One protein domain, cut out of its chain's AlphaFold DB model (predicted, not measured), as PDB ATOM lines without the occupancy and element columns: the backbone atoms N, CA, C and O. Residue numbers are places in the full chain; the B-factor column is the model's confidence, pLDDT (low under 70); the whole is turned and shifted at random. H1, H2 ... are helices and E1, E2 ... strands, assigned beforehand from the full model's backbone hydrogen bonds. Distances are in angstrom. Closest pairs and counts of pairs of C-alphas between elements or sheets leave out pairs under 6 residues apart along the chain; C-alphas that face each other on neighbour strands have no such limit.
ATOM      1  N   GLU A   3      90.322 274.305 357.650       75.31
ATOM      2  CA  GLU A   3      91.323 274.665 358.650       75.31
ATOM      3  C   GLU A   3      90.703 274.591 360.049       75.31
ATOM      4  O   GLU A   3      89.663 275.201 360.295       75.31
ATOM      5  N   ARG A   4      91.331 273.829 360.949       73.44
ATOM      6  CA  ARG A   4      90.901 273.618 362.339       73.44
ATOM      7  C   ARG A   4      92.088 273.761 363.282       73.44
ATOM      8  O   ARG A   4      93.201 273.396 362.905       73.44
ATOM      9  N   TYR A   5      91.851 274.230 364.504       75.69
ATOM     10  CA  TYR A   5      92.882 274.342 365.551       75.69
ATOM     11  C   TYR A   5      92.766 273.279 366.654       75.69
ATOM     12  O   TYR A   5      93.689 273.097 367.444       75.69
ATOM     13  N   TYR A   6      91.626 272.594 366.745       69.31
ATOM     14  CA  TYR A   6      91.357 271.529 367.713       69.31
ATOM     15  C   TYR A   6      90.266 270.590 367.179       69.31
ATOM     16  O   TYR A   6      89.526 270.950 366.266       69.31
ATOM     17  N   ALA A   7      90.145 269.390 367.756       66.06
ATOM     18  CA  ALA A   7      89.258 268.332 367.251       66.06
ATOM     19  C   ALA A   7      87.780 268.759 367.105       66.06
ATOM     20  O   ALA A   7      87.121 268.375 366.145       66.06
ATOM     21  N   ASN A   8      87.286 269.600 368.020       67.81
ATOM     22  CA  ASN A   8      85.899 270.084 368.032       67.81
ATOM     23  C   ASN A   8      85.713 271.451 367.341       67.81
ATOM     24  O   ASN A   8      84.658 272.069 367.482       67.81
ATOM     25  N   ASP A   9      86.734 271.968 366.655       72.06
ATOM     26  CA  ASP A   9      86.632 273.220 365.908       72.06
ATOM     27  C   ASP A   9      85.753 272.993 364.665       72.06
ATOM     28  O   ASP A   9      86.088 272.127 363.846       72.06
ATOM     29  N   PRO A  10      84.645 273.744 364.474       70.00
ATOM     30  CA  PRO A  10      83.868 273.659 363.234       70.00
ATOM     31  C   PRO A  10      84.740 273.953 362.003       70.00
ATOM     32  O   PRO A  10      84.485 273.425 360.918       70.00
ATOM     33  N   GLY A  11      85.814 274.720 362.205       74.12
ATOM     34  CA  GLY A  11      86.823 275.052 361.226       74.12
ATOM     35  C   GLY A  11      86.355 276.080 360.207       74.12
ATOM     36  O   GLY A  11      85.172 276.414 360.102       74.12
ATOM     37  N   ARG A  12      87.308 276.619 359.449       76.25
ATOM     38  CA  ARG A  12      87.043 277.580 358.376       76.25
ATOM     39  C   ARG A  12      87.430 276.974 357.031       76.25
ATOM     40  O   ARG A  12      88.519 276.410 356.917       76.25
ATOM     41  N   PRO A  13      86.561 277.060 356.011       79.62
ATOM     42  CA  PRO A  13      86.923 276.607 354.681       79.62
ATOM     43  C   PRO A  13      88.045 277.488 354.135       79.62
ATOM     44  O   PRO A  13      87.990 278.716 354.216       79.62
ATOM     45  N   ARG A  14      89.060 276.836 353.579       79.69
ATOM     46  CA  ARG A  14      90.158 277.472 352.861       79.69
ATOM     47  C   ARG A  14      90.456 276.680 351.599       79.69
ATOM     48  O   ARG A  14      90.427 275.440 351.601       79.69
ATOM     49  N   ASP A  15      90.747 277.409 350.535       83.06
ATOM     50  CA  ASP A  15      91.105 276.813 349.260       83.06
ATOM     51  C   ASP A  15      92.564 276.369 349.297       83.06
ATOM     52  O   ASP A  15      93.474 277.144 349.587       83.06
ATOM     53  N   PHE A  16      92.758 275.083 349.026       84.88
ATOM     54  CA  PHE A  16      94.051 274.440 348.863       84.88
ATOM     55  C   PHE A  16      94.048 273.846 347.464       84.88
ATOM     56  O   PHE A  16      93.228 272.976 347.169       84.88
ATOM     57  N   VAL A  17      94.908 274.370 346.599       90.50
ATOM     58  CA  VAL A  17      94.845 274.126 345.156       90.50
ATOM     59  C   VAL A  17      96.175 273.610 344.623       90.50
ATOM     60  O   VAL A  17      97.236 273.830 345.213       90.50
ATOM     61  N   ASP A  18      96.123 272.922 343.485       92.75
ATOM     62  CA  ASP A  18      97.328 272.552 342.750       92.75
ATOM     63  C   ASP A  18      97.999 273.785 342.140       92.75
ATOM     64  O   ASP A  18      97.354 274.782 341.813       92.75
ATOM     65  N   TRP A  19      99.308 273.690 341.911       89.56
ATOM     66  CA  TRP A  19     100.095 274.755 341.284       89.56
ATOM     67  C   TRP A  19      99.605 275.120 339.866       89.56
ATOM     68  O   TRP A  19      99.830 276.234 339.399       89.56
ATOM     69  N   ILE A  20      98.870 274.219 339.202       90.31
ATOM     70  CA  ILE A  20      98.237 274.459 337.895       90.31
ATOM     71  C   ILE A  20      96.884 275.176 337.971       90.31
ATOM     72  O   ILE A  20      96.294 275.439 336.930       90.31
ATOM     73  N   PHE A  21      96.369 275.515 339.156       90.12
ATOM     74  CA  PHE A  21      95.006 276.034 339.335       90.12
ATOM     75  C   PHE A  21      94.649 277.211 338.415       90.12
ATOM     76  O   PHE A  21      93.537 277.289 337.900       90.12
ATOM     77  N   ARG A  22      95.604 278.112 338.150       86.88
ATOM     78  CA  ARG A  22      95.379 279.281 337.282       86.88
ATOM     79  C   ARG A  22      95.102 278.912 335.823       86.88
ATOM     80  O   ARG A  22      94.413 279.659 335.139       86.88
ATOM     81  N   THR A  23      95.650 277.800 335.339       91.12
ATOM     82  CA  THR A  23      95.468 277.321 333.958       91.12
ATOM     83  C   THR A  23      94.472 276.169 333.871       91.12
ATOM     84  O   THR A  23      93.827 275.996 332.840       91.12
ATOM     85  N   ARG A  24      94.316 275.404 334.954       92.19
ATOM     86  CA  ARG A  24      93.389 274.283 335.090       92.19
ATOM     87  C   ARG A  24      92.754 274.303 336.490       92.19
ATOM     88  O   ARG A  24      93.290 273.676 337.404       92.19
ATOM     89  N   PRO A  25      91.615 275.001 336.663       89.62
ATOM     90  CA  PRO A  25      90.949 275.138 337.962       89.62
ATOM     91  C   PRO A  25      90.528 273.810 338.604       89.62
ATOM     92  O   PRO A  25      90.535 273.699 339.825       89.62
ATOM     93  N   ASP A  26      90.242 272.788 337.793       88.00
ATOM     94  CA  ASP A  26      89.880 271.441 338.264       88.00
ATOM     95  C   ASP A  26      91.082 270.628 338.796       88.00
ATOM     96  O   ASP A  26      90.932 269.475 339.203       88.00
ATOM     97  N   GLY A  27      92.293 271.197 338.764       91.38
ATOM     98  CA  GLY A  27      93.522 270.510 339.152       91.38
ATOM     99  C   GLY A  27      93.819 269.309 338.253       91.38
ATOM    100  O   GLY A  27      93.483 269.289 337.065       91.38
ATOM    101  N   PHE A  28      94.482 268.295 338.803       93.25
ATOM    102  CA  PHE A  28      94.821 267.088 338.042       93.25
ATOM    103  C   PHE A  28      93.669 266.079 337.912       93.25
ATOM    104  O   PHE A  28      93.750 265.182 337.072       93.25
ATOM    105  N   GLY A  29      92.578 266.245 338.669       90.75
ATOM    106  CA  GLY A  29      91.516 265.245 338.789       90.75
ATOM    107  C   GLY A  29      91.929 264.076 339.691       90.75
ATOM    108  O   GLY A  29      92.651 264.267 340.668       90.75
ATOM    109  N   GLN A  30      91.456 262.867 339.383       91.44
ATOM    110  CA  GLN A  30      91.883 261.663 340.100       91.44
ATOM    111  C   GLN A  30      93.329 261.314 339.739       91.44
ATOM    112  O   GLN A  30      93.680 261.238 338.563       91.44
ATOM    113  N   LEU A  31      94.145 261.078 340.764       93.69
ATOM    114  CA  LEU A  31      95.532 260.657 340.639       93.69
ATOM    115  C   LEU A  31      95.799 259.499 341.596       93.69
ATOM    116  O   LEU A  31      95.334 259.514 342.737       93.69
ATOM    117  N   ASP A  32      96.583 258.528 341.142       96.00
ATOM    118  CA  ASP A  32      97.260 257.602 342.044       96.00
ATOM    119  C   ASP A  32      98.533 258.249 342.627       96.00
ATOM    120  O   ASP A  32      98.912 259.374 342.285       96.00
ATOM    121  N   PHE A  33      99.202 257.530 343.527       96.81
ATOM    122  CA  PHE A  33     100.402 258.022 344.198       96.81
ATOM    123  C   PHE A  33     101.545 258.348 343.226       96.81
ATOM    124  O   PHE A  33     102.165 259.408 343.332       96.81
ATOM    125  N   VAL A  34     101.830 257.465 342.262       98.31
ATOM    126  CA  VAL A  34     102.985 257.639 341.370       98.31
ATOM    127  C   VAL A  34     102.788 258.832 340.438       98.31
ATOM    128  O   VAL A  34     103.724 259.611 340.243       98.31
ATOM    129  N   HIS A  35     101.567 259.067 339.950       98.12
ATOM    130  CA  HIS A  35     101.251 260.241 339.141       98.12
ATOM    131  C   HIS A  35     101.144 261.518 339.985       98.12
ATOM    132  O   HIS A  35     101.462 262.598 339.479       98.12
ATOM    133  N   ALA A  36     100.761 261.430 341.264       97.81
ATOM    134  CA  ALA A  36     100.827 262.559 342.192       97.81
ATOM    135  C   ALA A  36     102.270 263.024 342.429       97.81
ATOM    136  O   ALA A  36     102.542 264.227 342.370       97.81
ATOM    137  N   VAL A  37     103.211 262.087 342.601       98.12
ATOM    138  CA  VAL A  37     104.651 262.385 342.642       98.12
ATOM    139  C   VAL A  37     105.118 262.960 341.298       98.12
ATOM    140  O   VAL A  37     105.759 264.013 341.281       98.12
ATOM    141  N   ALA A  38     104.759 262.332 340.172       98.00
ATOM    142  CA  ALA A  38     105.199 262.742 338.834       98.00
ATOM    143  C   ALA A  38     104.798 264.184 338.477       98.00
ATOM    144  O   ALA A  38     105.598 264.966 337.943       98.00
ATOM    145  N   ASN A  39     103.553 264.540 338.802       96.69
ATOM    146  CA  ASN A  39     102.944 265.833 338.498       96.69
ATOM    147  C   ASN A  39     103.094 266.865 339.619       96.69
ATOM    148  O   ASN A  39     102.709 268.023 339.446       96.69
ATOM    149  N   SER A  40     103.682 266.476 340.755       95.81
ATOM    150  CA  SER A  40     103.832 267.348 341.919       95.81
ATOM    151  C   SER A  40     102.490 267.896 342.420       95.81
ATOM    152  O   SER A  40     102.367 269.102 342.635       95.81
ATOM    153  N   SER A  41     101.468 267.044 342.543       96.69
ATOM    154  CA  SER A  41     100.133 267.498 342.955       96.69
ATOM    155  C   SER A  41     100.124 267.922 344.422       96.69
ATOM    156  O   SER A  41     100.264 267.093 345.319       96.69
ATOM    157  N   ASN A  42      99.886 269.208 344.665       95.19
ATOM    158  CA  ASN A  42      99.728 269.742 346.011       95.19
ATOM    159  C   ASN A  42      98.495 269.136 346.682       95.19
ATOM    160  O   ASN A  42      98.569 268.709 347.830       95.19
ATOM    161  N   VAL A  43      97.369 269.053 345.960       94.62
ATOM    162  CA  VAL A  43      96.093 268.580 346.521       94.62
ATOM    163  C   VAL A  43      96.216 267.152 347.039       94.62
ATOM    164  O   VAL A  43      95.746 266.874 348.140       94.62
ATOM    165  N   TYR A  44      96.891 266.266 346.303       96.00
ATOM    166  CA  TYR A  44      97.125 264.895 346.752       96.00
ATOM    167  C   TYR A  44      97.891 264.856 348.087       96.00
ATOM    168  O   TYR A  44      97.444 264.223 349.044       96.00
ATOM    169  N   PHE A  45      99.005 265.587 348.196       96.38
ATOM    170  CA  PHE A  45      99.824 265.601 349.415       96.38
ATOM    171  C   PHE A  45      99.197 266.393 350.565       96.38
ATOM    172  O   PHE A  45      99.461 266.086 351.729       96.38
ATOM    173  N   TYR A  46      98.312 267.352 350.291       95.06
ATOM    174  CA  TYR A  46      97.466 267.952 351.321       95.06
ATOM    175  C   TYR A  46      96.520 266.908 351.919       95.06
ATOM    176  O   TYR A  46      96.485 266.757 353.140       95.06
ATOM    177  N   LYS A  47      95.822 266.123 351.084       93.94
ATOM    178  CA  LYS A  47      94.925 265.054 351.554       93.94
ATOM    179  C   LYS A  47      95.678 264.015 352.387       93.94
ATOM    180  O   LYS A  47      95.265 263.729 353.503       93.94
ATOM    181  N   VAL A  48      96.814 263.515 351.899       94.12
ATOM    182  CA  VAL A  48      97.639 262.542 352.642       94.12
ATOM    183  C   VAL A  48      98.181 263.140 353.945       94.12
ATOM    184  O   VAL A  48      98.175 262.481 354.981       94.12
ATOM    185  N   GLY A  49      98.632 264.396 353.915       93.12
ATOM    186  CA  GLY A  49      99.237 265.066 355.062       93.12
ATOM    187  C   GLY A  49      98.247 265.384 356.179       93.12
ATOM    188  O   GLY A  49      98.462 264.981 357.318       93.12
ATOM    189  N   GLY A  50      97.176 266.121 355.883       90.38
ATOM    190  CA  GLY A  50      96.237 266.613 356.902       90.38
ATOM    191  C   GLY A  50      94.855 265.958 356.891       90.38
ATOM    192  O   GLY A  50      94.025 266.323 357.718       90.38
ATOM    193  N   GLY A  51      94.606 265.006 355.990       91.12
ATOM    194  CA  GLY A  51      93.333 264.295 355.866       91.12
ATOM    195  C   GLY A  51      92.309 265.055 355.026       91.12
ATOM    196  O   GLY A  51      92.414 266.271 354.824       91.12
ATOM    197  N   TYR A  52      91.311 264.340 354.514       90.25
ATOM    198  CA  TYR A  52      90.219 264.915 353.739       90.25
ATOM    199  C   TYR A  52      88.965 264.038 353.758       90.25
ATOM    200  O   TYR A  52      88.922 263.004 353.095       90.25
ATOM    201  N   GLN A  53      87.929 264.524 354.454       87.31
ATOM    202  CA  GLN A  53      86.598 263.905 354.519       87.31
ATOM    203  C   GLN A  53      86.698 262.400 354.808       87.31
ATOM    204  O   GLN A  53      87.376 262.029 355.751       87.31
ATOM    205  N   ASP A  54      86.033 261.562 354.023       88.31
ATOM    206  CA  ASP A  54      86.069 260.103 354.064       88.31
ATOM    207  C   ASP A  54      87.102 259.494 353.095       88.31
ATOM    208  O   ASP A  54      87.314 258.284 353.108       88.31
ATOM    209  N   GLU A  55      87.774 260.312 352.276       88.94
ATOM    210  CA  GLU A  55      88.815 259.833 351.358       88.94
ATOM    211  C   GLU A  55      90.108 259.462 352.098       88.94
ATOM    212  O   GLU A  55      90.736 258.451 351.787       88.94
ATOM    213  N   VAL A  56      90.528 260.299 353.055       89.31
ATOM    214  CA  VAL A  56      91.729 260.086 353.878       89.31
ATOM    215  C   VAL A  56      91.437 260.557 355.301       89.31
ATOM    216  O   VAL A  56      91.529 261.754 355.583       89.31
ATOM    217  N   ASP A  57      91.094 259.629 356.194       86.38
ATOM    218  CA  ASP A  57      90.797 259.919 357.600       86.38
ATOM    219  C   ASP A  57      91.378 258.851 358.549       86.38
ATOM    220  O   ASP A  57      91.031 257.673 358.421       86.38
ATOM    221  N   PRO A  58      92.248 259.230 359.503       83.94
ATOM    222  CA  PRO A  58      92.917 260.525 359.590       83.94
ATOM    223  C   PRO A  58      93.979 260.686 358.488       83.94
ATOM    224  O   PRO A  58      94.470 259.719 357.905       83.94
ATOM    225  N   GLY A  59      94.388 261.929 358.231       89.19
ATOM    226  CA  GLY A  59      95.653 262.186 357.539       89.19
ATOM    227  C   GLY A  59      96.862 261.770 358.378       89.19
ATOM    228  O   GLY A  59      96.749 261.423 359.555       89.19
ATOM    229  N   LEU A  60      98.053 261.872 357.793       90.75
ATOM    230  CA  LEU A  60      99.299 261.533 358.476       90.75
ATOM    231  C   LEU A  60      99.521 262.378 359.746       90.75
ATOM    232  O   LEU A  60      99.939 261.853 360.776       90.75
ATOM    233  N   GLY A  61      99.218 263.674 359.687       92.00
ATOM    234  CA  GLY A  61      99.477 264.632 360.760       92.00
ATOM    235  C   GLY A  61     100.950 265.047 360.848       92.00
ATOM    236  O   GLY A  61     101.853 264.341 360.395       92.00
ATOM    237  N   ILE A  62     101.213 266.207 361.461       92.19
ATOM    238  CA  ILE A  62     102.565 266.787 361.513       92.19
ATOM    239  C   ILE A  62     103.571 265.923 362.282       92.19
ATOM    240  O   ILE A  62     104.710 265.789 361.854       92.19
ATOM    241  N   CYS A  63     103.159 265.296 363.385       90.75
ATOM    242  CA  CYS A  63     104.060 264.507 364.226       90.75
ATOM    243  C   CYS A  63     104.624 263.306 363.457       90.75
ATOM    244  O   CYS A  63     105.834 263.083 363.422       90.75
ATOM    245  N   ARG A  64     103.743 262.575 362.760       91.94
ATOM    246  CA  ARG A  64     104.149 261.431 361.942       91.94
ATOM    247  C   ARG A  64     104.937 261.883 360.721       91.94
ATOM    248  O   ARG A  64     105.982 261.317 360.428       91.94
ATOM    249  N   LEU A  65     104.489 262.936 360.035       93.44
ATOM    250  CA  LEU A  65     105.236 263.511 358.916       93.44
ATOM    251  C   LEU A  65     106.662 263.907 359.336       93.44
ATOM    252  O   LEU A  65     107.625 263.630 358.623       93.44
ATOM    253  N   GLY A  66     106.802 264.466 360.537       92.38
ATOM    254  CA  GLY A  66     108.079 264.855 361.106       92.38
ATOM    255  C   GLY A  66     109.018 263.690 361.418       92.38
ATOM    256  O   GLY A  66     110.228 263.872 361.280       92.38
ATOM    257  N   THR A  67     108.515 262.504 361.788       91.81
ATOM    258  CA  THR A  67     109.385 261.323 361.956       91.81
ATOM    259  C   THR A  67     109.882 260.800 360.613       91.81
ATOM    260  O   THR A  67     111.066 260.513 360.498       91.81
ATOM    261  N   TYR A  68     109.054 260.765 359.563       95.00
ATOM    262  CA  TYR A  68     109.530 260.346 358.237       95.00
ATOM    263  C   TYR A  68     110.562 261.327 357.673       95.00
ATOM    264  O   TYR A  68     111.583 260.901 357.139       95.00
ATOM    265  N   ALA A  69     110.342 262.635 357.837       95.00
ATOM    266  CA  ALA A  69     111.311 263.645 357.422       95.00
ATOM    267  C   ALA A  69     112.661 263.462 358.143       95.00
ATOM    268  O   ALA A  69     113.709 263.411 357.501       95.00
ATOM    269  N   ARG A  70     112.650 263.279 359.467       92.19
ATOM    270  CA  ARG A  70     113.871 263.030 360.252       92.19
ATOM    271  C   ARG A  70     114.564 261.720 359.871       92.19
ATOM    272  O   ARG A  70     115.784 261.704 359.724       92.19
ATOM    273  N   ALA A  71     113.803 260.655 359.617       93.69
ATOM    274  CA  ALA A  71     114.334 259.377 359.142       93.69
ATOM    275  C   ALA A  71     115.022 259.488 357.770       93.69
ATOM    276  O   ALA A  71     115.950 258.732 357.494       93.69
ATOM    277  N   LEU A  72     114.605 260.444 356.932       95.06
ATOM    278  CA  LEU A  72     115.220 260.766 355.639       95.06
ATOM    279  C   LEU A  72     116.371 261.787 355.736       95.06
ATOM    280  O   LEU A  72     116.923 262.179 354.708       95.06
ATOM    281  N   GLY A  73     116.746 262.215 356.946       92.31
ATOM    282  CA  GLY A  73     117.880 263.110 357.180       92.31
ATOM    283  C   GLY A  73     117.540 264.602 357.189       92.31
ATOM    284  O   GLY A  73     118.435 265.413 356.963       92.31
ATOM    285  N   TYR A  74     116.283 264.982 357.436       93.62
ATOM    286  CA  TYR A  74     115.893 266.381 357.636       93.62
ATOM    287  C   TYR A  74     115.866 266.790 359.112       93.62
ATOM    288  O   TYR A  74     115.512 266.005 359.990       93.62
ATOM    289  N   GLY A  75     116.120 268.073 359.367       88.94
ATOM    290  CA  GLY A  75     115.966 268.684 360.685       88.94
ATOM    291  C   GLY A  75     117.011 268.247 361.716       88.94
ATOM    292  O   GLY A  75     117.976 267.532 361.438       88.94
ATOM    293  N   THR A  76     116.812 268.673 362.957       81.75
ATOM    294  CA  THR A  76     117.508 268.090 364.107       81.75
ATOM    295  C   THR A  76     116.832 266.793 364.524       81.75
ATOM    296  O   THR A  76     115.602 266.681 364.480       81.75
ATOM    297  N   LEU A  77     117.634 265.821 364.952       77.44
ATOM    298  CA  LEU A  77     117.108 264.623 365.584       77.44
ATOM    299  C   LEU A  77     116.908 264.915 367.068       77.44
ATOM    300  O   LEU A  77     117.798 265.467 367.718       77.44
ATOM    301  N   ASP A  78     115.724 264.584 367.569       69.31
ATOM    302  CA  ASP A  78     115.409 264.737 368.983       69.31
ATOM    303  C   ASP A  78     116.170 263.681 369.807       69.31
ATOM    304  O   ASP A  78     116.677 262.688 369.277       69.31
ATOM    305  N   ASP A  79     116.259 263.894 371.116       64.81
ATOM    306  CA  ASP A  79     117.033 263.029 372.003       64.81
ATOM    307  C   ASP A  79     116.558 261.570 371.954       64.81
ATOM    308  O   ASP A  79     115.386 261.274 372.192       64.81
ATOM    309  N   GLY A  80     117.476 260.639 371.672       65.12
ATOM    310  CA  GLY A  80     117.159 259.212 371.594       65.12
ATOM    311  C   GLY A  80     116.576 258.756 370.254       65.12
ATOM    312  O   GLY A  80     116.218 257.581 370.131       65.12
ATOM    313  N   TYR A  81     116.475 259.629 369.242       75.62
ATOM    314  CA  TYR A  81     115.953 259.255 367.926       75.62
ATOM    315  C   TYR A  81     116.764 258.108 367.313       75.62
ATOM    316  O   TYR A  81     117.971 258.237 367.120       75.62
ATOM    317  N   ALA A  82     116.107 256.986 367.002       71.94
ATOM    318  CA  ALA A  82     116.767 255.768 366.516       71.94
ATOM    319  C   ALA A  82     117.945 255.303 367.409       71.94
ATOM    320  O   ALA A  82     118.933 254.761 366.920       71.94
ATOM    321  N   GLY A  83     117.866 255.544 368.725       67.31
ATOM    322  CA  GLY A  83     118.927 255.200 369.677       67.31
ATOM    323  C   GLY A  83     120.130 256.151 369.672       67.31
ATOM    324  O   GLY A  83     121.111 255.881 370.365       67.31
ATOM    325  N   LEU A  84     120.072 257.259 368.925       72.44
ATOM    326  CA  LEU A  84     121.150 258.244 368.886       72.44
ATOM    327  C   LEU A  84     121.211 259.105 370.159       72.44
ATOM    328  O   LEU A  84     120.184 259.351 370.801       72.44
ATOM    329  N   PRO A  85     122.406 259.612 370.516       68.56
ATOM    330  CA  PRO A  85     122.562 260.547 371.620       68.56
ATOM    331  C   PRO A  85     121.737 261.826 371.443       68.56
ATOM    332  O   PRO A  85     121.421 262.248 370.330       68.56
ATOM    333  N   SER A  86     121.460 262.476 372.573       67.19
ATOM    334  CA  SER A  86     120.861 263.810 372.616       67.19
ATOM    335  C   SER A  86     121.636 264.829 371.776       67.19
ATOM    336  O   SER A  86     122.868 264.833 371.766       67.19
ATOM    337  N   GLY A  87     120.904 265.707 371.082       63.41
ATOM    338  CA  GLY A  87     121.474 266.828 370.328       63.41
ATOM    339  C   GLY A  87     122.184 266.460 369.021       63.41
ATOM    340  O   GLY A  87     122.916 267.289 368.472       63.41
ATOM    341  N   TYR A  88     121.983 265.244 368.511       71.19
ATOM    342  CA  TYR A  88     122.588 264.801 367.260       71.19
ATOM    343  C   TYR A  88     122.039 265.590 366.048       71.19
ATOM    344  O   TYR A  88     120.830 265.792 365.888       71.19
ATOM    345  N   ARG A  89     122.933 266.046 365.158       69.50
ATOM    346  CA  ARG A  89     122.594 266.914 364.012       69.50
ATOM    347  C   ARG A  89     122.646 266.161 362.685       69.50
ATOM    348  O   ARG A  89     123.484 265.288 362.477       69.50
ATOM    349  N   THR A  90     121.752 266.521 361.766       76.06
ATOM    350  CA  THR A  90     121.820 266.084 360.367       76.06
ATOM    351  C   THR A  90     122.101 267.276 359.453       76.06
ATOM    352  O   THR A  90     121.608 268.374 359.731       76.06
ATOM    353  N   PRO A  91     122.822 267.071 358.339       81.25
ATOM    354  CA  PRO A  91     123.699 265.932 358.046       81.25
ATOM    355  C   PRO A  91     124.918 265.909 358.984       81.25
ATOM    356  O   PRO A  91     125.390 266.959 359.409       81.25
ATOM    357  N   GLU A  92     125.434 264.720 359.291       81.19
ATOM    358  CA  GLU A  92     126.778 264.593 359.870       81.19
ATOM    359  C   GLU A  92     127.756 264.527 358.699       81.19
ATOM    360  O   GLU A  92     127.706 263.577 357.928       81.19
ATOM    361  N   VAL A  93     128.555 265.575 358.515       89.31
ATOM    362  CA  VAL A  93     129.558 265.694 357.450       89.31
ATOM    363  C   VAL A  93     130.742 266.478 358.002       89.31
ATOM    364  O   VAL A  93     130.564 267.300 358.903       89.31
ATOM    365  N   GLU A  94     131.942 266.267 357.468       90.25
ATOM    366  CA  GLU A  94     133.188 266.894 357.924       90.25
ATOM    367  C   GLU A  94     133.311 268.369 357.486       90.25
ATOM    368  O   GLU A  94     134.327 268.807 356.948       90.25
ATOM    369  N   LEU A  95     132.254 269.154 357.716       88.56
ATOM    370  CA  LEU A  95     132.185 270.592 357.477       88.56
ATOM    371  C   LEU A  95     131.894 271.324 358.796       88.56
ATOM    372  O   LEU A  95     131.045 270.875 359.566       88.56
ATOM    373  N   PRO A  96     132.551 272.467 359.062       82.06
ATOM    374  CA  PRO A  96     132.395 273.179 360.331       82.06
ATOM    375  C   PRO A  96     131.011 273.827 360.499       82.06
ATOM    376  O   PRO A  96     130.489 273.867 361.609       82.06
ATOM    377  N   ASP A  97     130.402 274.291 359.403       85.44
ATOM    378  CA  ASP A  97     129.186 275.112 359.427       85.44
ATOM    379  C   ASP A  97     128.014 274.413 358.726       85.44
ATOM    380  O   ASP A  97     127.673 274.696 357.575       85.44
ATOM    381  N   VAL A  98     127.370 273.487 359.440       86.00
ATOM    382  CA  VAL A  98     126.184 272.771 358.953       86.00
ATOM    383  C   VAL A  98     124.924 273.312 359.626       86.00
ATOM    384  O   VAL A  98     124.713 273.155 360.830       86.00
ATOM    385  N   ALA A  99     124.045 273.930 358.835       89.50
ATOM    386  CA  ALA A  99     122.730 274.349 359.311       89.50
ATOM    387  C   ALA A  99     121.811 273.136 359.516       89.50
ATOM    388  O   ALA A  99     121.785 272.213 358.704       89.50
ATOM    389  N   SER A 100     121.017 273.154 360.587       86.75
ATOM    390  CA  SER A 100     120.186 272.003 360.965       86.75
ATOM    391  C   SER A 100     118.841 271.913 360.234       86.75
ATOM    392  O   SER A 100     118.153 270.903 360.356       86.75
ATOM    393  N   GLY A 101     118.455 272.942 359.474       91.94
ATOM    394  CA  GLY A 101     117.103 273.043 358.920       91.94
ATOM    395  C   GLY A 101     116.038 273.155 360.019       91.94
ATOM    396  O   GLY A 101     116.343 273.473 361.168       91.94
ATOM    397  N   LEU A 102     114.780 272.908 359.660       93.12
ATOM    398  CA  LEU A 102     113.642 272.921 360.571       93.12
ATOM    399  C   LEU A 102     112.535 272.014 360.036       93.12
ATOM    400  O   LEU A 102     111.985 272.261 358.966       93.12
ATOM    401  N   ILE A 103     112.165 271.011 360.826       93.38
ATOM    402  CA  ILE A 103     110.905 270.289 360.663       93.38
ATOM    403  C   ILE A 103     109.986 270.758 361.793       93.38
ATOM    404  O   ILE A 103     110.222 270.392 362.946       93.38
ATOM    405  N   PRO A 104     109.008 271.633 361.504       92.06
ATOM    406  CA  PRO A 104     108.211 272.280 362.533       92.06
ATOM    407  C   PRO A 104     107.246 271.288 363.187       92.06
ATOM    408  O   PRO A 104     106.787 270.334 362.564       92.06
ATOM    409  N   ASP A 105     106.894 271.557 364.437       90.00
ATOM    410  CA  ASP A 105     105.882 270.814 365.180       90.00
ATOM    411  C   ASP A 105     105.042 271.772 366.058       90.00
ATOM    412  O   ASP A 105     105.343 272.975 366.140       90.00
ATOM    413  N   PRO A 106     103.967 271.287 366.709       90.31
ATOM    414  CA  PRO A 106     103.126 272.127 367.556       90.31
ATOM    415  C   PRO A 106     103.876 272.805 368.710       90.31
ATOM    416  O   PRO A 106     103.551 273.940 369.060       90.31
ATOM    417  N   THR A 107     104.882 272.142 369.286       88.88
ATOM    418  CA  THR A 107     105.694 272.682 370.385       88.88
ATOM    419  C   THR A 107     106.550 273.838 369.884       88.88
ATOM    420  O   THR A 107     106.524 274.928 370.461       88.88
ATOM    421  N   TRP A 108     107.245 273.640 368.763       90.81
ATOM    422  CA  TRP A 108     108.032 274.667 368.100       90.81
ATOM    423  C   TRP A 108     107.171 275.884 367.753       90.81
ATOM    424  O   TRP A 108     107.557 277.010 368.078       90.81
ATOM    425  N   LYS A 109     105.988 275.680 367.156       91.94
ATOM    426  CA  LYS A 109     105.100 276.788 366.769       91.94
ATOM    427  C   LYS A 109     104.617 277.562 367.996       91.94
ATOM    428  O   LYS A 109     104.633 278.793 367.992       91.94
ATOM    429  N   ARG A 110     104.279 276.859 369.080       90.44
ATOM    430  CA  ARG A 110     103.842 277.489 370.330       90.44
ATOM    431  C   ARG A 110     104.931 278.355 370.958       90.44
ATOM    432  O   ARG A 110     104.624 279.446 371.429       90.44
ATOM    433  N   ILE A 111     106.175 277.879 370.962       90.56
ATOM    434  CA  ILE A 111     107.316 278.587 371.559       90.56
ATOM    435  C   ILE A 111     107.742 279.785 370.704       90.56
ATOM    436  O   ILE A 111     107.987 280.858 371.245       90.56
ATOM    437  N   ASN A 112     107.829 279.615 369.382       93.06
ATOM    438  CA  ASN A 112     108.453 280.605 368.497       93.06
ATOM    439  C   ASN A 112     107.462 281.599 367.885       93.06
ATOM    440  O   ASN A 112     107.843 282.727 367.596       93.06
ATOM    441  N   GLN A 113     106.208 281.189 367.680       93.56
ATOM    442  CA  GLN A 113     105.175 282.024 367.051       93.56
ATOM    443  C   GLN A 113     104.071 282.438 368.035       93.56
ATOM    444  O   GLN A 113     103.275 283.317 367.729       93.56
ATOM    445  N   GLY A 114     103.989 281.814 369.219       91.31
ATOM    446  CA  GLY A 114     102.906 282.070 370.178       91.31
ATOM    447  C   GLY A 114     101.536 281.546 369.723       91.31
ATOM    448  O   GLY A 114     100.516 281.847 370.343       91.31
ATOM    449  N   GLU A 115     101.504 280.741 368.662       89.75
ATOM    450  CA  GLU A 115     100.290 280.245 368.018       89.75
ATOM    451  C   GLU A 115     100.079 278.747 368.265       89.75
ATOM    452  O   GLU A 115     101.017 277.990 368.519       89.75
ATOM    453  N   SER A 116      98.824 278.305 368.179       89.31
ATOM    454  CA  SER A 116      98.495 276.877 368.145       89.31
ATOM    455  C   SER A 116      98.688 276.306 366.739       89.31
ATOM    456  O   SER A 116      98.516 277.009 365.741       89.31
ATOM    457  N   TRP A 117      99.010 275.014 366.664       90.12
ATOM    458  CA  TRP A 117      99.059 274.282 365.399       90.12
ATOM    459  C   TRP A 117      97.658 274.139 364.792       90.12
ATOM    460  O   TRP A 117      96.715 273.796 365.506       90.12
ATOM    461  N   SER A 118      97.525 274.388 363.492       89.31
ATOM    462  CA  SER A 118      96.302 274.188 362.717       89.31
ATOM    463  C   SER A 118      96.465 273.046 361.712       89.31
ATOM    464  O   SER A 118      97.570 272.704 361.288       89.31
ATOM    465  N   THR A 119      95.357 272.457 361.261       87.12
ATOM    466  CA  THR A 119      95.380 271.503 360.136       87.12
ATOM    467  C   THR A 119      95.965 272.143 358.871       87.12
ATOM    468  O   THR A 119      96.628 271.465 358.088       87.12
ATOM    469  N   GLY A 120      95.779 273.457 358.699       89.88
ATOM    470  CA  GLY A 120      96.371 274.228 357.609       89.88
ATOM    471  C   GLY A 120      97.900 274.221 357.636       89.88
ATOM    472  O   GLY A 120      98.512 274.088 356.579       89.88
ATOM    473  N   ASP A 121      98.516 274.274 358.822       92.31
ATOM    474  CA  ASP A 121      99.970 274.135 358.957       92.31
ATOM    475  C   ASP A 121     100.440 272.760 358.455       92.31
ATOM    476  O   ASP A 121     101.413 272.674 357.709       92.31
ATOM    477  N   THR A 122      99.721 271.681 358.794       93.25
ATOM    478  CA  THR A 122     100.044 270.325 358.310       93.25
ATOM    479  C   THR A 122      99.940 270.227 356.790       93.25
ATOM    480  O   THR A 122     100.825 269.647 356.164       93.25
ATOM    481  N   TYR A 123      98.888 270.794 356.188       93.75
ATOM    482  CA  TYR A 123      98.745 270.826 354.732       93.75
ATOM    483  C   TYR A 123      99.928 271.549 354.081       93.75
ATOM    484  O   TYR A 123     100.550 271.034 353.161       93.75
ATOM    485  N   ILE A 124     100.303 272.723 354.579       92.81
ATOM    486  CA  ILE A 124     101.401 273.498 353.993       92.81
ATOM    487  C   ILE A 124     102.744 272.758 354.140       92.81
ATOM    488  O   ILE A 124     103.524 272.692 353.189       92.81
ATOM    489  N   VAL A 125     103.005 272.147 355.297       95.00
ATOM    490  CA  VAL A 125     104.254 271.411 355.534       95.00
ATOM    491  C   VAL A 125     104.325 270.116 354.718       95.00
ATOM    492  O   VAL A 125     105.419 269.722 354.319       95.00
ATOM    493  N   SER A 126     103.198 269.470 354.391       94.94
ATOM    494  CA  SER A 126     103.208 268.219 353.616       94.94
ATOM    495  C   SER A 126     103.697 268.369 352.174       94.94
ATOM    496  O   SER A 126     104.085 267.379 351.557       94.94
ATOM    497  N   VAL A 127     103.744 269.599 351.659       95.19
ATOM    498  CA  VAL A 127     104.353 269.945 350.362       95.19
ATOM    499  C   VAL A 127     105.697 270.670 350.510       95.19
ATOM    500  O   VAL A 127     106.202 271.237 349.545       95.19
ATOM    501  N   GLY A 128     106.284 270.664 351.711       93.56
ATOM    502  CA  GLY A 128     107.593 271.261 351.988       93.56
ATOM    503  C   GLY A 128     107.596 272.790 352.060       93.56
ATOM    504  O   GLY A 128     108.627 273.398 351.794       93.56
ATOM    505  N   GLN A 129     106.459 273.411 352.388       92.50
ATOM    506  CA  GLN A 129     106.318 274.866 352.516       92.50
ATOM    507  C   GLN A 129     106.058 275.277 353.977       92.50
ATOM    508  O   GLN A 129     106.012 274.455 354.897       92.50
ATOM    509  N   GLY A 130     105.840 276.576 354.200       92.12
ATOM    510  CA  GLY A 130     105.500 277.126 355.510       92.12
ATOM    511  C   GLY A 130     106.743 277.292 356.371       92.12
ATOM    512  O   GLY A 130     107.674 277.984 355.980       92.12
ATOM    513  N   TYR A 131     106.754 276.672 357.551       93.12
ATOM    514  CA  TYR A 131     107.893 276.756 358.470       93.12
ATOM    515  C   TYR A 131     108.969 275.692 358.215       93.12
ATOM    516  O   TYR A 131     109.991 275.694 358.895       93.12
ATOM    517  N   ALA A 132     108.752 274.765 357.279       95.06
ATOM    518  CA  ALA A 132     109.748 273.757 356.945       95.06
ATOM    519  C   ALA A 132     110.967 274.399 356.264       95.06
ATOM    520  O   ALA A 132     110.826 275.133 355.289       95.06
ATOM    521  N   LEU A 133     112.164 274.099 356.765       94.06
ATOM    522  CA  LEU A 133     113.437 274.542 356.196       94.06
ATOM    523  C   LEU A 133     114.353 273.336 356.005       94.06
ATOM    524  O   LEU A 133     114.484 272.500 356.899       94.06
ATOM    525  N   ALA A 134     115.039 273.275 354.870       94.38
ATOM    526  CA  ALA A 134     116.002 272.223 354.577       94.38
ATOM    527  C   ALA A 134     117.253 272.797 353.918       94.38
ATOM    528  O   ALA A 134     117.179 273.743 353.131       94.38
ATOM    529  N   THR A 135     118.408 272.207 354.216       94.81
ATOM    530  CA  THR A 135     119.638 272.500 353.470       94.81
ATOM    531  C   THR A 135     119.700 271.667 352.187       94.81
ATOM    532  O   THR A 135     119.116 270.580 352.134       94.81
ATOM    533  N   PRO A 136     120.450 272.104 351.157       95.38
ATOM    534  CA  PRO A 136     120.653 271.280 349.969       95.38
ATOM    535  C   PRO A 136     121.216 269.893 350.276       95.38
ATOM    536  O   PRO A 136     120.814 268.924 349.642       95.38
ATOM    537  N   LEU A 137     122.081 269.775 351.286       94.81
ATOM    538  CA  LEU A 137     122.637 268.486 351.679       94.81
ATOM    539  C   LEU A 137     121.581 267.568 352.322       94.81
ATOM    540  O   LEU A 137     121.569 266.382 352.020       94.81
ATOM    541  N   GLN A 138     120.638 268.093 353.117       95.81
ATOM    542  CA  GLN A 138     119.504 267.298 353.627       95.81
ATOM    543  C   GLN A 138     118.588 266.821 352.489       95.81
ATOM    544  O   GLN A 138     118.199 265.655 352.446       95.81
ATOM    545  N   VAL A 139     118.302 267.696 351.514       97.12
ATOM    546  CA  VAL A 139     117.526 267.319 350.320       97.12
ATOM    547  C   VAL A 139     118.243 266.220 349.533       97.12
ATOM    548  O   VAL A 139     117.616 265.224 349.165       97.12
ATOM    549  N   LEU A 140     119.556 266.356 349.326       97.25
ATOM    550  CA  LEU A 140     120.377 265.355 348.647       97.25
ATOM    551  C   LEU A 140     120.357 264.009 349.377       97.25
ATOM    552  O   LEU A 140     120.143 262.987 348.730       97.25
ATOM    553  N   LEU A 141     120.522 264.001 350.703       96.25
ATOM    554  CA  LEU A 141     120.467 262.776 351.505       96.25
ATOM    555  C   LEU A 141     119.122 262.069 351.396       96.25
ATOM    556  O   LEU A 141     119.090 260.847 351.259       96.25
ATOM    557  N   SER A 142     118.017 262.816 351.392       97.25
ATOM    558  CA  SER A 142     116.693 262.214 351.238       97.25
ATOM    559  C   SER A 142     116.537 261.517 349.883       97.25
ATOM    560  O   SER A 142     116.065 260.382 349.817       97.25
ATOM    561  N   ALA A 143     117.014 262.141 348.801       97.88
ATOM    562  CA  ALA A 143     116.966 261.550 347.469       97.88
ATOM    563  C   ALA A 143     117.938 260.374 347.322       97.88
ATOM    564  O   ALA A 143     117.579 259.369 346.718       97.88
ATOM    565  N   ALA A 144     119.134 260.469 347.906       97.94
ATOM    566  CA  ALA A 144     120.099 259.375 347.944       97.94
ATOM    567  C   ALA A 144     119.557 258.176 348.736       97.94
ATOM    568  O   ALA A 144     119.732 257.040 348.316       97.94
ATOM    569  N   THR A 145     118.826 258.416 349.827       98.12
ATOM    570  CA  THR A 145     118.162 257.362 350.611       98.12
ATOM    571  C   THR A 145     117.087 256.656 349.790       98.12
ATOM    572  O   THR A 145     117.013 255.430 349.794       98.12
ATOM    573  N   VAL A 146     116.280 257.409 349.035       98.44
ATOM    574  CA  VAL A 146     115.293 256.838 348.103       98.44
ATOM    575  C   VAL A 146     115.976 256.034 346.996       98.44
ATOM    576  O   VAL A 146     115.545 254.922 346.697       98.44
ATOM    577  N   ALA A 147     117.053 256.564 346.411       98.25
ATOM    578  CA  ALA A 147     117.852 255.872 345.401       98.25
ATOM    579  C   ALA A 147     118.449 254.562 345.950       98.25
ATOM    580  O   ALA A 147     118.456 253.543 345.265       98.25
ATOM    581  N   ASN A 148     118.866 254.579 347.217       97.69
ATOM    582  CA  ASN A 148     119.464 253.462 347.943       97.69
ATOM    583  C   ASN A 148     118.429 252.603 348.702       97.69
ATOM    584  O   ASN A 148     118.742 252.005 349.732       97.69
ATOM    585  N   ASN A 149     117.181 252.550 348.219       97.56
ATOM    586  CA  ASN A 149     116.101 251.693 348.735       97.56
ATOM    587  C   ASN A 149     115.856 251.791 350.252       97.56
ATOM    588  O   ASN A 149     115.585 250.787 350.903       97.56
ATOM    589  N   GLY A 150     115.950 252.996 350.814       97.69
ATOM    590  CA  GLY A 150     115.693 253.246 352.231       97.69
ATOM    591  C   GLY A 150     116.928 253.237 353.124       97.69
ATOM    592  O   GLY A 150     116.794 253.439 354.324       97.69
ATOM    593  N   LYS A 151     118.135 253.069 352.583       97.50
ATOM    594  CA  LYS A 151     119.377 253.143 353.365       97.50
ATOM    595  C   LYS A 151     119.895 254.571 353.438       97.50
ATOM    596  O   LYS A 151     120.421 255.099 352.454       97.50
ATOM    597  N   LEU A 152     119.775 255.183 354.614       95.56
ATOM    598  CA  LEU A 152     120.370 256.486 354.877       95.56
ATOM    599  C   LEU A 152     121.848 256.296 355.224       95.56
ATOM    600  O   LEU A 152     122.196 255.727 356.258       95.56
ATOM    601  N   MET A 153     122.721 256.802 354.360       94.44
ATOM    602  CA  MET A 153     124.169 256.802 354.575       94.44
ATOM    603  C   MET A 153     124.598 258.113 355.238       94.44
ATOM    604  O   MET A 153     124.038 259.172 354.940       94.44
ATOM    605  N   ASP A 179     118.826 251.559 357.928       96.75
ATOM    606  CA  ASP A 179     117.977 251.104 356.839       96.75
ATOM    607  C   ASP A 179     116.512 251.236 357.266       96.75
ATOM    608  O   ASP A 179     116.046 250.497 358.126       96.75
ATOM    609  N   LEU A 180     115.756 252.158 356.657       97.06
ATOM    610  CA  LEU A 180     114.344 252.378 356.993       97.06
ATOM    611  C   LEU A 180     113.482 251.117 356.792       97.06
ATOM    612  O   LEU A 180     112.381 251.058 357.338       97.06
ATOM    613  N   THR A 181     113.943 250.129 356.019       97.88
ATOM    614  CA  THR A 181     113.211 248.877 355.771       97.88
ATOM    615  C   THR A 181     113.454 247.797 356.819       97.88
ATOM    616  O   THR A 181     112.655 246.866 356.935       97.88
ATOM    617  N   VAL A 182     114.516 247.935 357.614       97.44
ATOM    618  CA  VAL A 182     114.948 246.934 358.600       97.44
ATOM    619  C   VAL A 182     114.950 247.513 360.012       97.44
ATOM    620  O   VAL A 182     114.466 246.872 360.944       97.44
ATOM    621  N   ASP A 183     115.452 248.733 360.169       95.94
ATOM    622  CA  ASP A 183     115.605 249.400 361.451       95.94
ATOM    623  C   ASP A 183     114.326 250.175 361.808       95.94
ATOM    624  O   ASP A 183     113.848 251.005 361.022       95.94
ATOM    625  N   PRO A 184     113.740 249.949 362.998       94.56
ATOM    626  CA  PRO A 184     112.521 250.629 363.407       94.56
ATOM    627  C   PRO A 184     112.836 252.073 363.820       94.56
ATOM    628  O   PRO A 184     113.090 252.373 364.987       94.56
ATOM    629  N   VAL A 185     112.827 252.979 362.842       93.31
ATOM    630  CA  VAL A 185     113.184 254.399 363.012       93.31
ATOM    631  C   VAL A 185     112.003 255.355 362.846       93.31
ATOM    632  O   VAL A 185     112.181 256.566 362.938       93.31
ATOM    633  N   ILE A 186     110.792 254.839 362.620       93.88
ATOM    634  CA  ILE A 186     109.572 255.642 362.478       93.88
ATOM    635  C   ILE A 186     108.773 255.602 363.778       93.88
ATOM    636  O   ILE A 186     108.207 254.568 364.127       93.88
ATOM    637  N   GLN A 187     108.684 256.737 364.468       91.12
ATOM    638  CA  GLN A 187     107.956 256.845 365.729       91.12
ATOM    639  C   GLN A 187     106.439 256.828 365.526       91.12
ATOM    640  O   GLN A 187     105.885 257.546 364.685       91.12
ATOM    641  N   VAL A 188     105.752 256.023 366.332       90.00
ATOM    642  CA  VAL A 188     104.291 255.976 366.376       90.00
ATOM    643  C   VAL A 188     103.776 256.967 367.420       90.00
ATOM    644  O   VAL A 188     104.321 257.108 368.515       90.00
ATOM    645  N   TYR A 189     102.706 257.670 367.056       88.25
ATOM    646  CA  TYR A 189     102.042 258.668 367.890       88.25
ATOM    647  C   TYR A 189     100.589 258.277 368.131       88.25
ATOM    648  O   TYR A 189      99.974 257.640 367.272       88.25
ATOM    649  N   GLU A 190     100.045 258.704 369.265       85.25
ATOM    650  CA  GLU A 190      98.617 258.607 369.564       85.25
ATOM    651  C   GLU A 190      97.795 259.522 368.637       85.25
ATOM    652  O   GLU A 190      98.193 260.651 368.354       85.25
ATOM    653  N   ASP A 191      96.636 259.046 368.168       70.50
ATOM    654  CA  ASP A 191      95.795 259.777 367.204       70.50
ATOM    655  C   ASP A 191      95.046 260.983 367.795       70.50
ATOM    656  O   ASP A 191      94.727 261.920 367.070       70.50
ATOM    657  N   ASN A 192      94.774 260.991 369.107       62.88
ATOM    658  CA  ASN A 192      93.829 261.929 369.731       62.88
ATOM    659  C   ASN A 192      94.424 262.693 370.916       62.88
ATOM    660  O   ASN A 192      93.986 262.552 372.061       62.88
ATOM    661  N   THR A 193      95.399 263.555 370.648       56.84
ATOM    662  CA  THR A 193      96.105 264.279 371.706       56.84
ATOM    663  C   THR A 193      95.741 265.768 371.713       56.84
ATOM    664  O   THR A 193      95.878 266.497 370.734       56.84
ATOM    665  N   ILE A 194      95.297 266.272 372.868       57.16
ATOM    666  CA  ILE A 194      95.089 267.723 373.086       57.16
ATOM    667  C   ILE A 194      96.439 268.429 373.335       57.16
ATOM    668  O   ILE A 194      96.556 269.646 373.224       57.16
ATOM    669  N   ARG A 195      97.478 267.658 373.691       59.56
ATOM    670  CA  ARG A 195      98.780 268.152 374.166       59.56
ATOM    671  C   ARG A 195      99.889 268.141 373.103       59.56
ATOM    672  O   ARG A 195     101.047 268.323 373.461       59.56
ATOM    673  N   GLY A 196      99.558 267.950 371.825       72.81
ATOM    674  CA  GLY A 196     100.548 267.858 370.743       72.81
ATOM    675  C   GLY A 196     101.106 266.443 370.571       72.81
ATOM    676  O   GLY A 196     100.452 265.473 370.932       72.81
ATOM    677  N   CYS A 197     102.296 266.296 369.997       83.56
ATOM    678  CA  CYS A 197     102.848 264.987 369.641       83.56
ATOM    679  C   CYS A 197     103.119 264.109 370.880       83.56
ATOM    680  O   CYS A 197     104.075 264.361 371.609       83.56
ATOM    681  N   GLN A 198     102.301 263.073 371.121       85.50
ATOM    682  CA  GLN A 198     102.534 262.088 372.189       85.50
ATOM    683  C   GLN A 198     102.944 260.756 371.571       85.50
ATOM    684  O   GLN A 198     102.141 260.088 370.918       85.50
ATOM    685  N   ALA A 199     104.223 260.419 371.716       86.75
ATOM    686  CA  ALA A 199     104.763 259.165 371.221       86.75
ATOM    687  C   ALA A 199     104.283 257.990 372.077       86.75
ATOM    688  O   ALA A 199     104.277 258.083 373.304       86.75
ATOM    689  N   THR A 200     103.952 256.870 371.440       89.00
ATOM    690  CA  THR A 200     103.545 255.637 372.138       89.00
ATOM    691  C   THR A 200     104.740 254.861 372.702       89.00
ATOM    692  O   THR A 200     104.565 253.950 373.506       89.00
ATOM    693  N   GLY A 201     105.958 255.201 372.263       87.06
ATOM    694  CA  GLY A 201     107.177 254.422 372.499       87.06
ATOM    695  C   GLY A 201     107.385 253.290 371.487       87.06
ATOM    696  O   GLY A 201     108.454 252.688 371.461       87.06
ATOM    697  N   GLU A 202     106.399 253.025 370.629       90.75
ATOM    698  CA  GLU A 202     106.532 252.093 369.516       90.75
ATOM    699  C   GLU A 202     107.252 252.762 368.340       90.75
ATOM    700  O   GLU A 202     107.010 253.926 367.998       90.75
ATOM    701  N   MET A 203     108.126 251.987 367.706       92.25
ATOM    702  CA  MET A 203     108.845 252.362 366.501       92.25
ATOM    703  C   MET A 203     108.589 251.301 365.432       92.25
ATOM    704  O   MET A 203     108.532 250.111 365.744       92.25
ATOM    705  N   LYS A 204     108.468 251.715 364.171       95.06
ATOM    706  CA  LYS A 204     108.225 250.817 363.037       95.06
ATOM    707  C   LYS A 204     109.203 251.043 361.889       95.06
ATOM    708  O   LYS A 204     109.866 252.080 361.817       95.06
ATOM    709  N   THR A 205     109.262 250.067 360.994       97.19
ATOM    710  CA  THR A 205     109.975 250.138 359.716       97.19
ATOM    711  C   THR A 205     109.058 250.676 358.611       97.19
ATOM    712  O   THR A 205     107.868 250.944 358.816       97.19
ATOM    713  N   VAL A 206     109.627 250.856 357.424       97.62
ATOM    714  CA  VAL A 206     108.940 251.201 356.182       97.62
ATOM    715  C   VAL A 206     109.010 250.009 355.240       97.62
ATOM    716  O   VAL A 206     110.083 249.485 354.969       97.62
ATOM    717  N   GLU A 207     107.872 249.597 354.697       98.19
ATOM    718  CA  GLU A 207     107.842 248.487 353.747       98.19
ATOM    719  C   GLU A 207     108.659 248.805 352.474       98.19
ATOM    720  O   GLU A 207     108.496 249.892 351.910       98.19
ATOM    721  N   PRO A 208     109.486 247.874 351.954       97.75
ATOM    722  CA  PRO A 208     110.348 248.131 350.793       97.75
ATOM    723  C   PRO A 208     109.616 248.652 349.548       97.75
ATOM    724  O   PRO A 208     110.139 249.507 348.830       97.75
TER     725      PRO A 208
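Overview. This is residues 3 to 153 and 179 to 208 of the 319 residues of the protein "Transpeptidase domain-containing protein" of Chloroflexi bacterium RBG_16_54_11 (UniProt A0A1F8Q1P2). In a domain with little regular structure, the hairpin E2 and E3 packs through E2 on H3, which forms a core with H2 and H5; H1, H4 and H6 with E1 lie round it amid long loops. The printed part has 181 residues, with H1 to H6, then E1 to E3, mostly helix, in 67 of them. It is compact, radius of gyration of the C-alphas 16.9 A, spanning 47 by 36 by 32 A.

Arrangement. E2, residues 186 to 189, and E3, 199 to 204, form an antiparallel hairpin; N 188 and O 202 are within hydrogen-bond range, 3.0 A. E2 and H3, residues 62 to 71, come closest at C-alphas 186 and 67, 5.7 A. H2, residues 42 to 50, touches H5, 119 to 126, closest at C-alphas 46 and 123, 4.6 A, at a steep tilt of 60 degrees, opposite ways. H1, residues 33 to 39, is close to H2 but not clearly touching: C-alphas 36 and 44, 6.3 A. H6, residues 136 to 147, is near H3; its closest C-alpha to E1, 151 to 153, is 145, 4.9 A from 152. E1 pairs with no named strand. H4, residues 106 to 113, touches no helix. In the six helices every O i to N i+4 pair is within hydrogen-bond range.

Along the chain. H1 begins at C-alpha 33 (100.402, 258.022, 344.198); E3 ends at C-alpha 204 (108.225, 250.817, 363.037). H6 is 16.3 A long, H3 14.1 A.

Size, cuts and confidence. Residues 154 to 178 are not printed, a gap of 8.7 A between C-alphas 153 and 179. Links H2 to H3 and H3 to H4 are long. Fifteen residues have pLDDT under 70, among them 192 to 195.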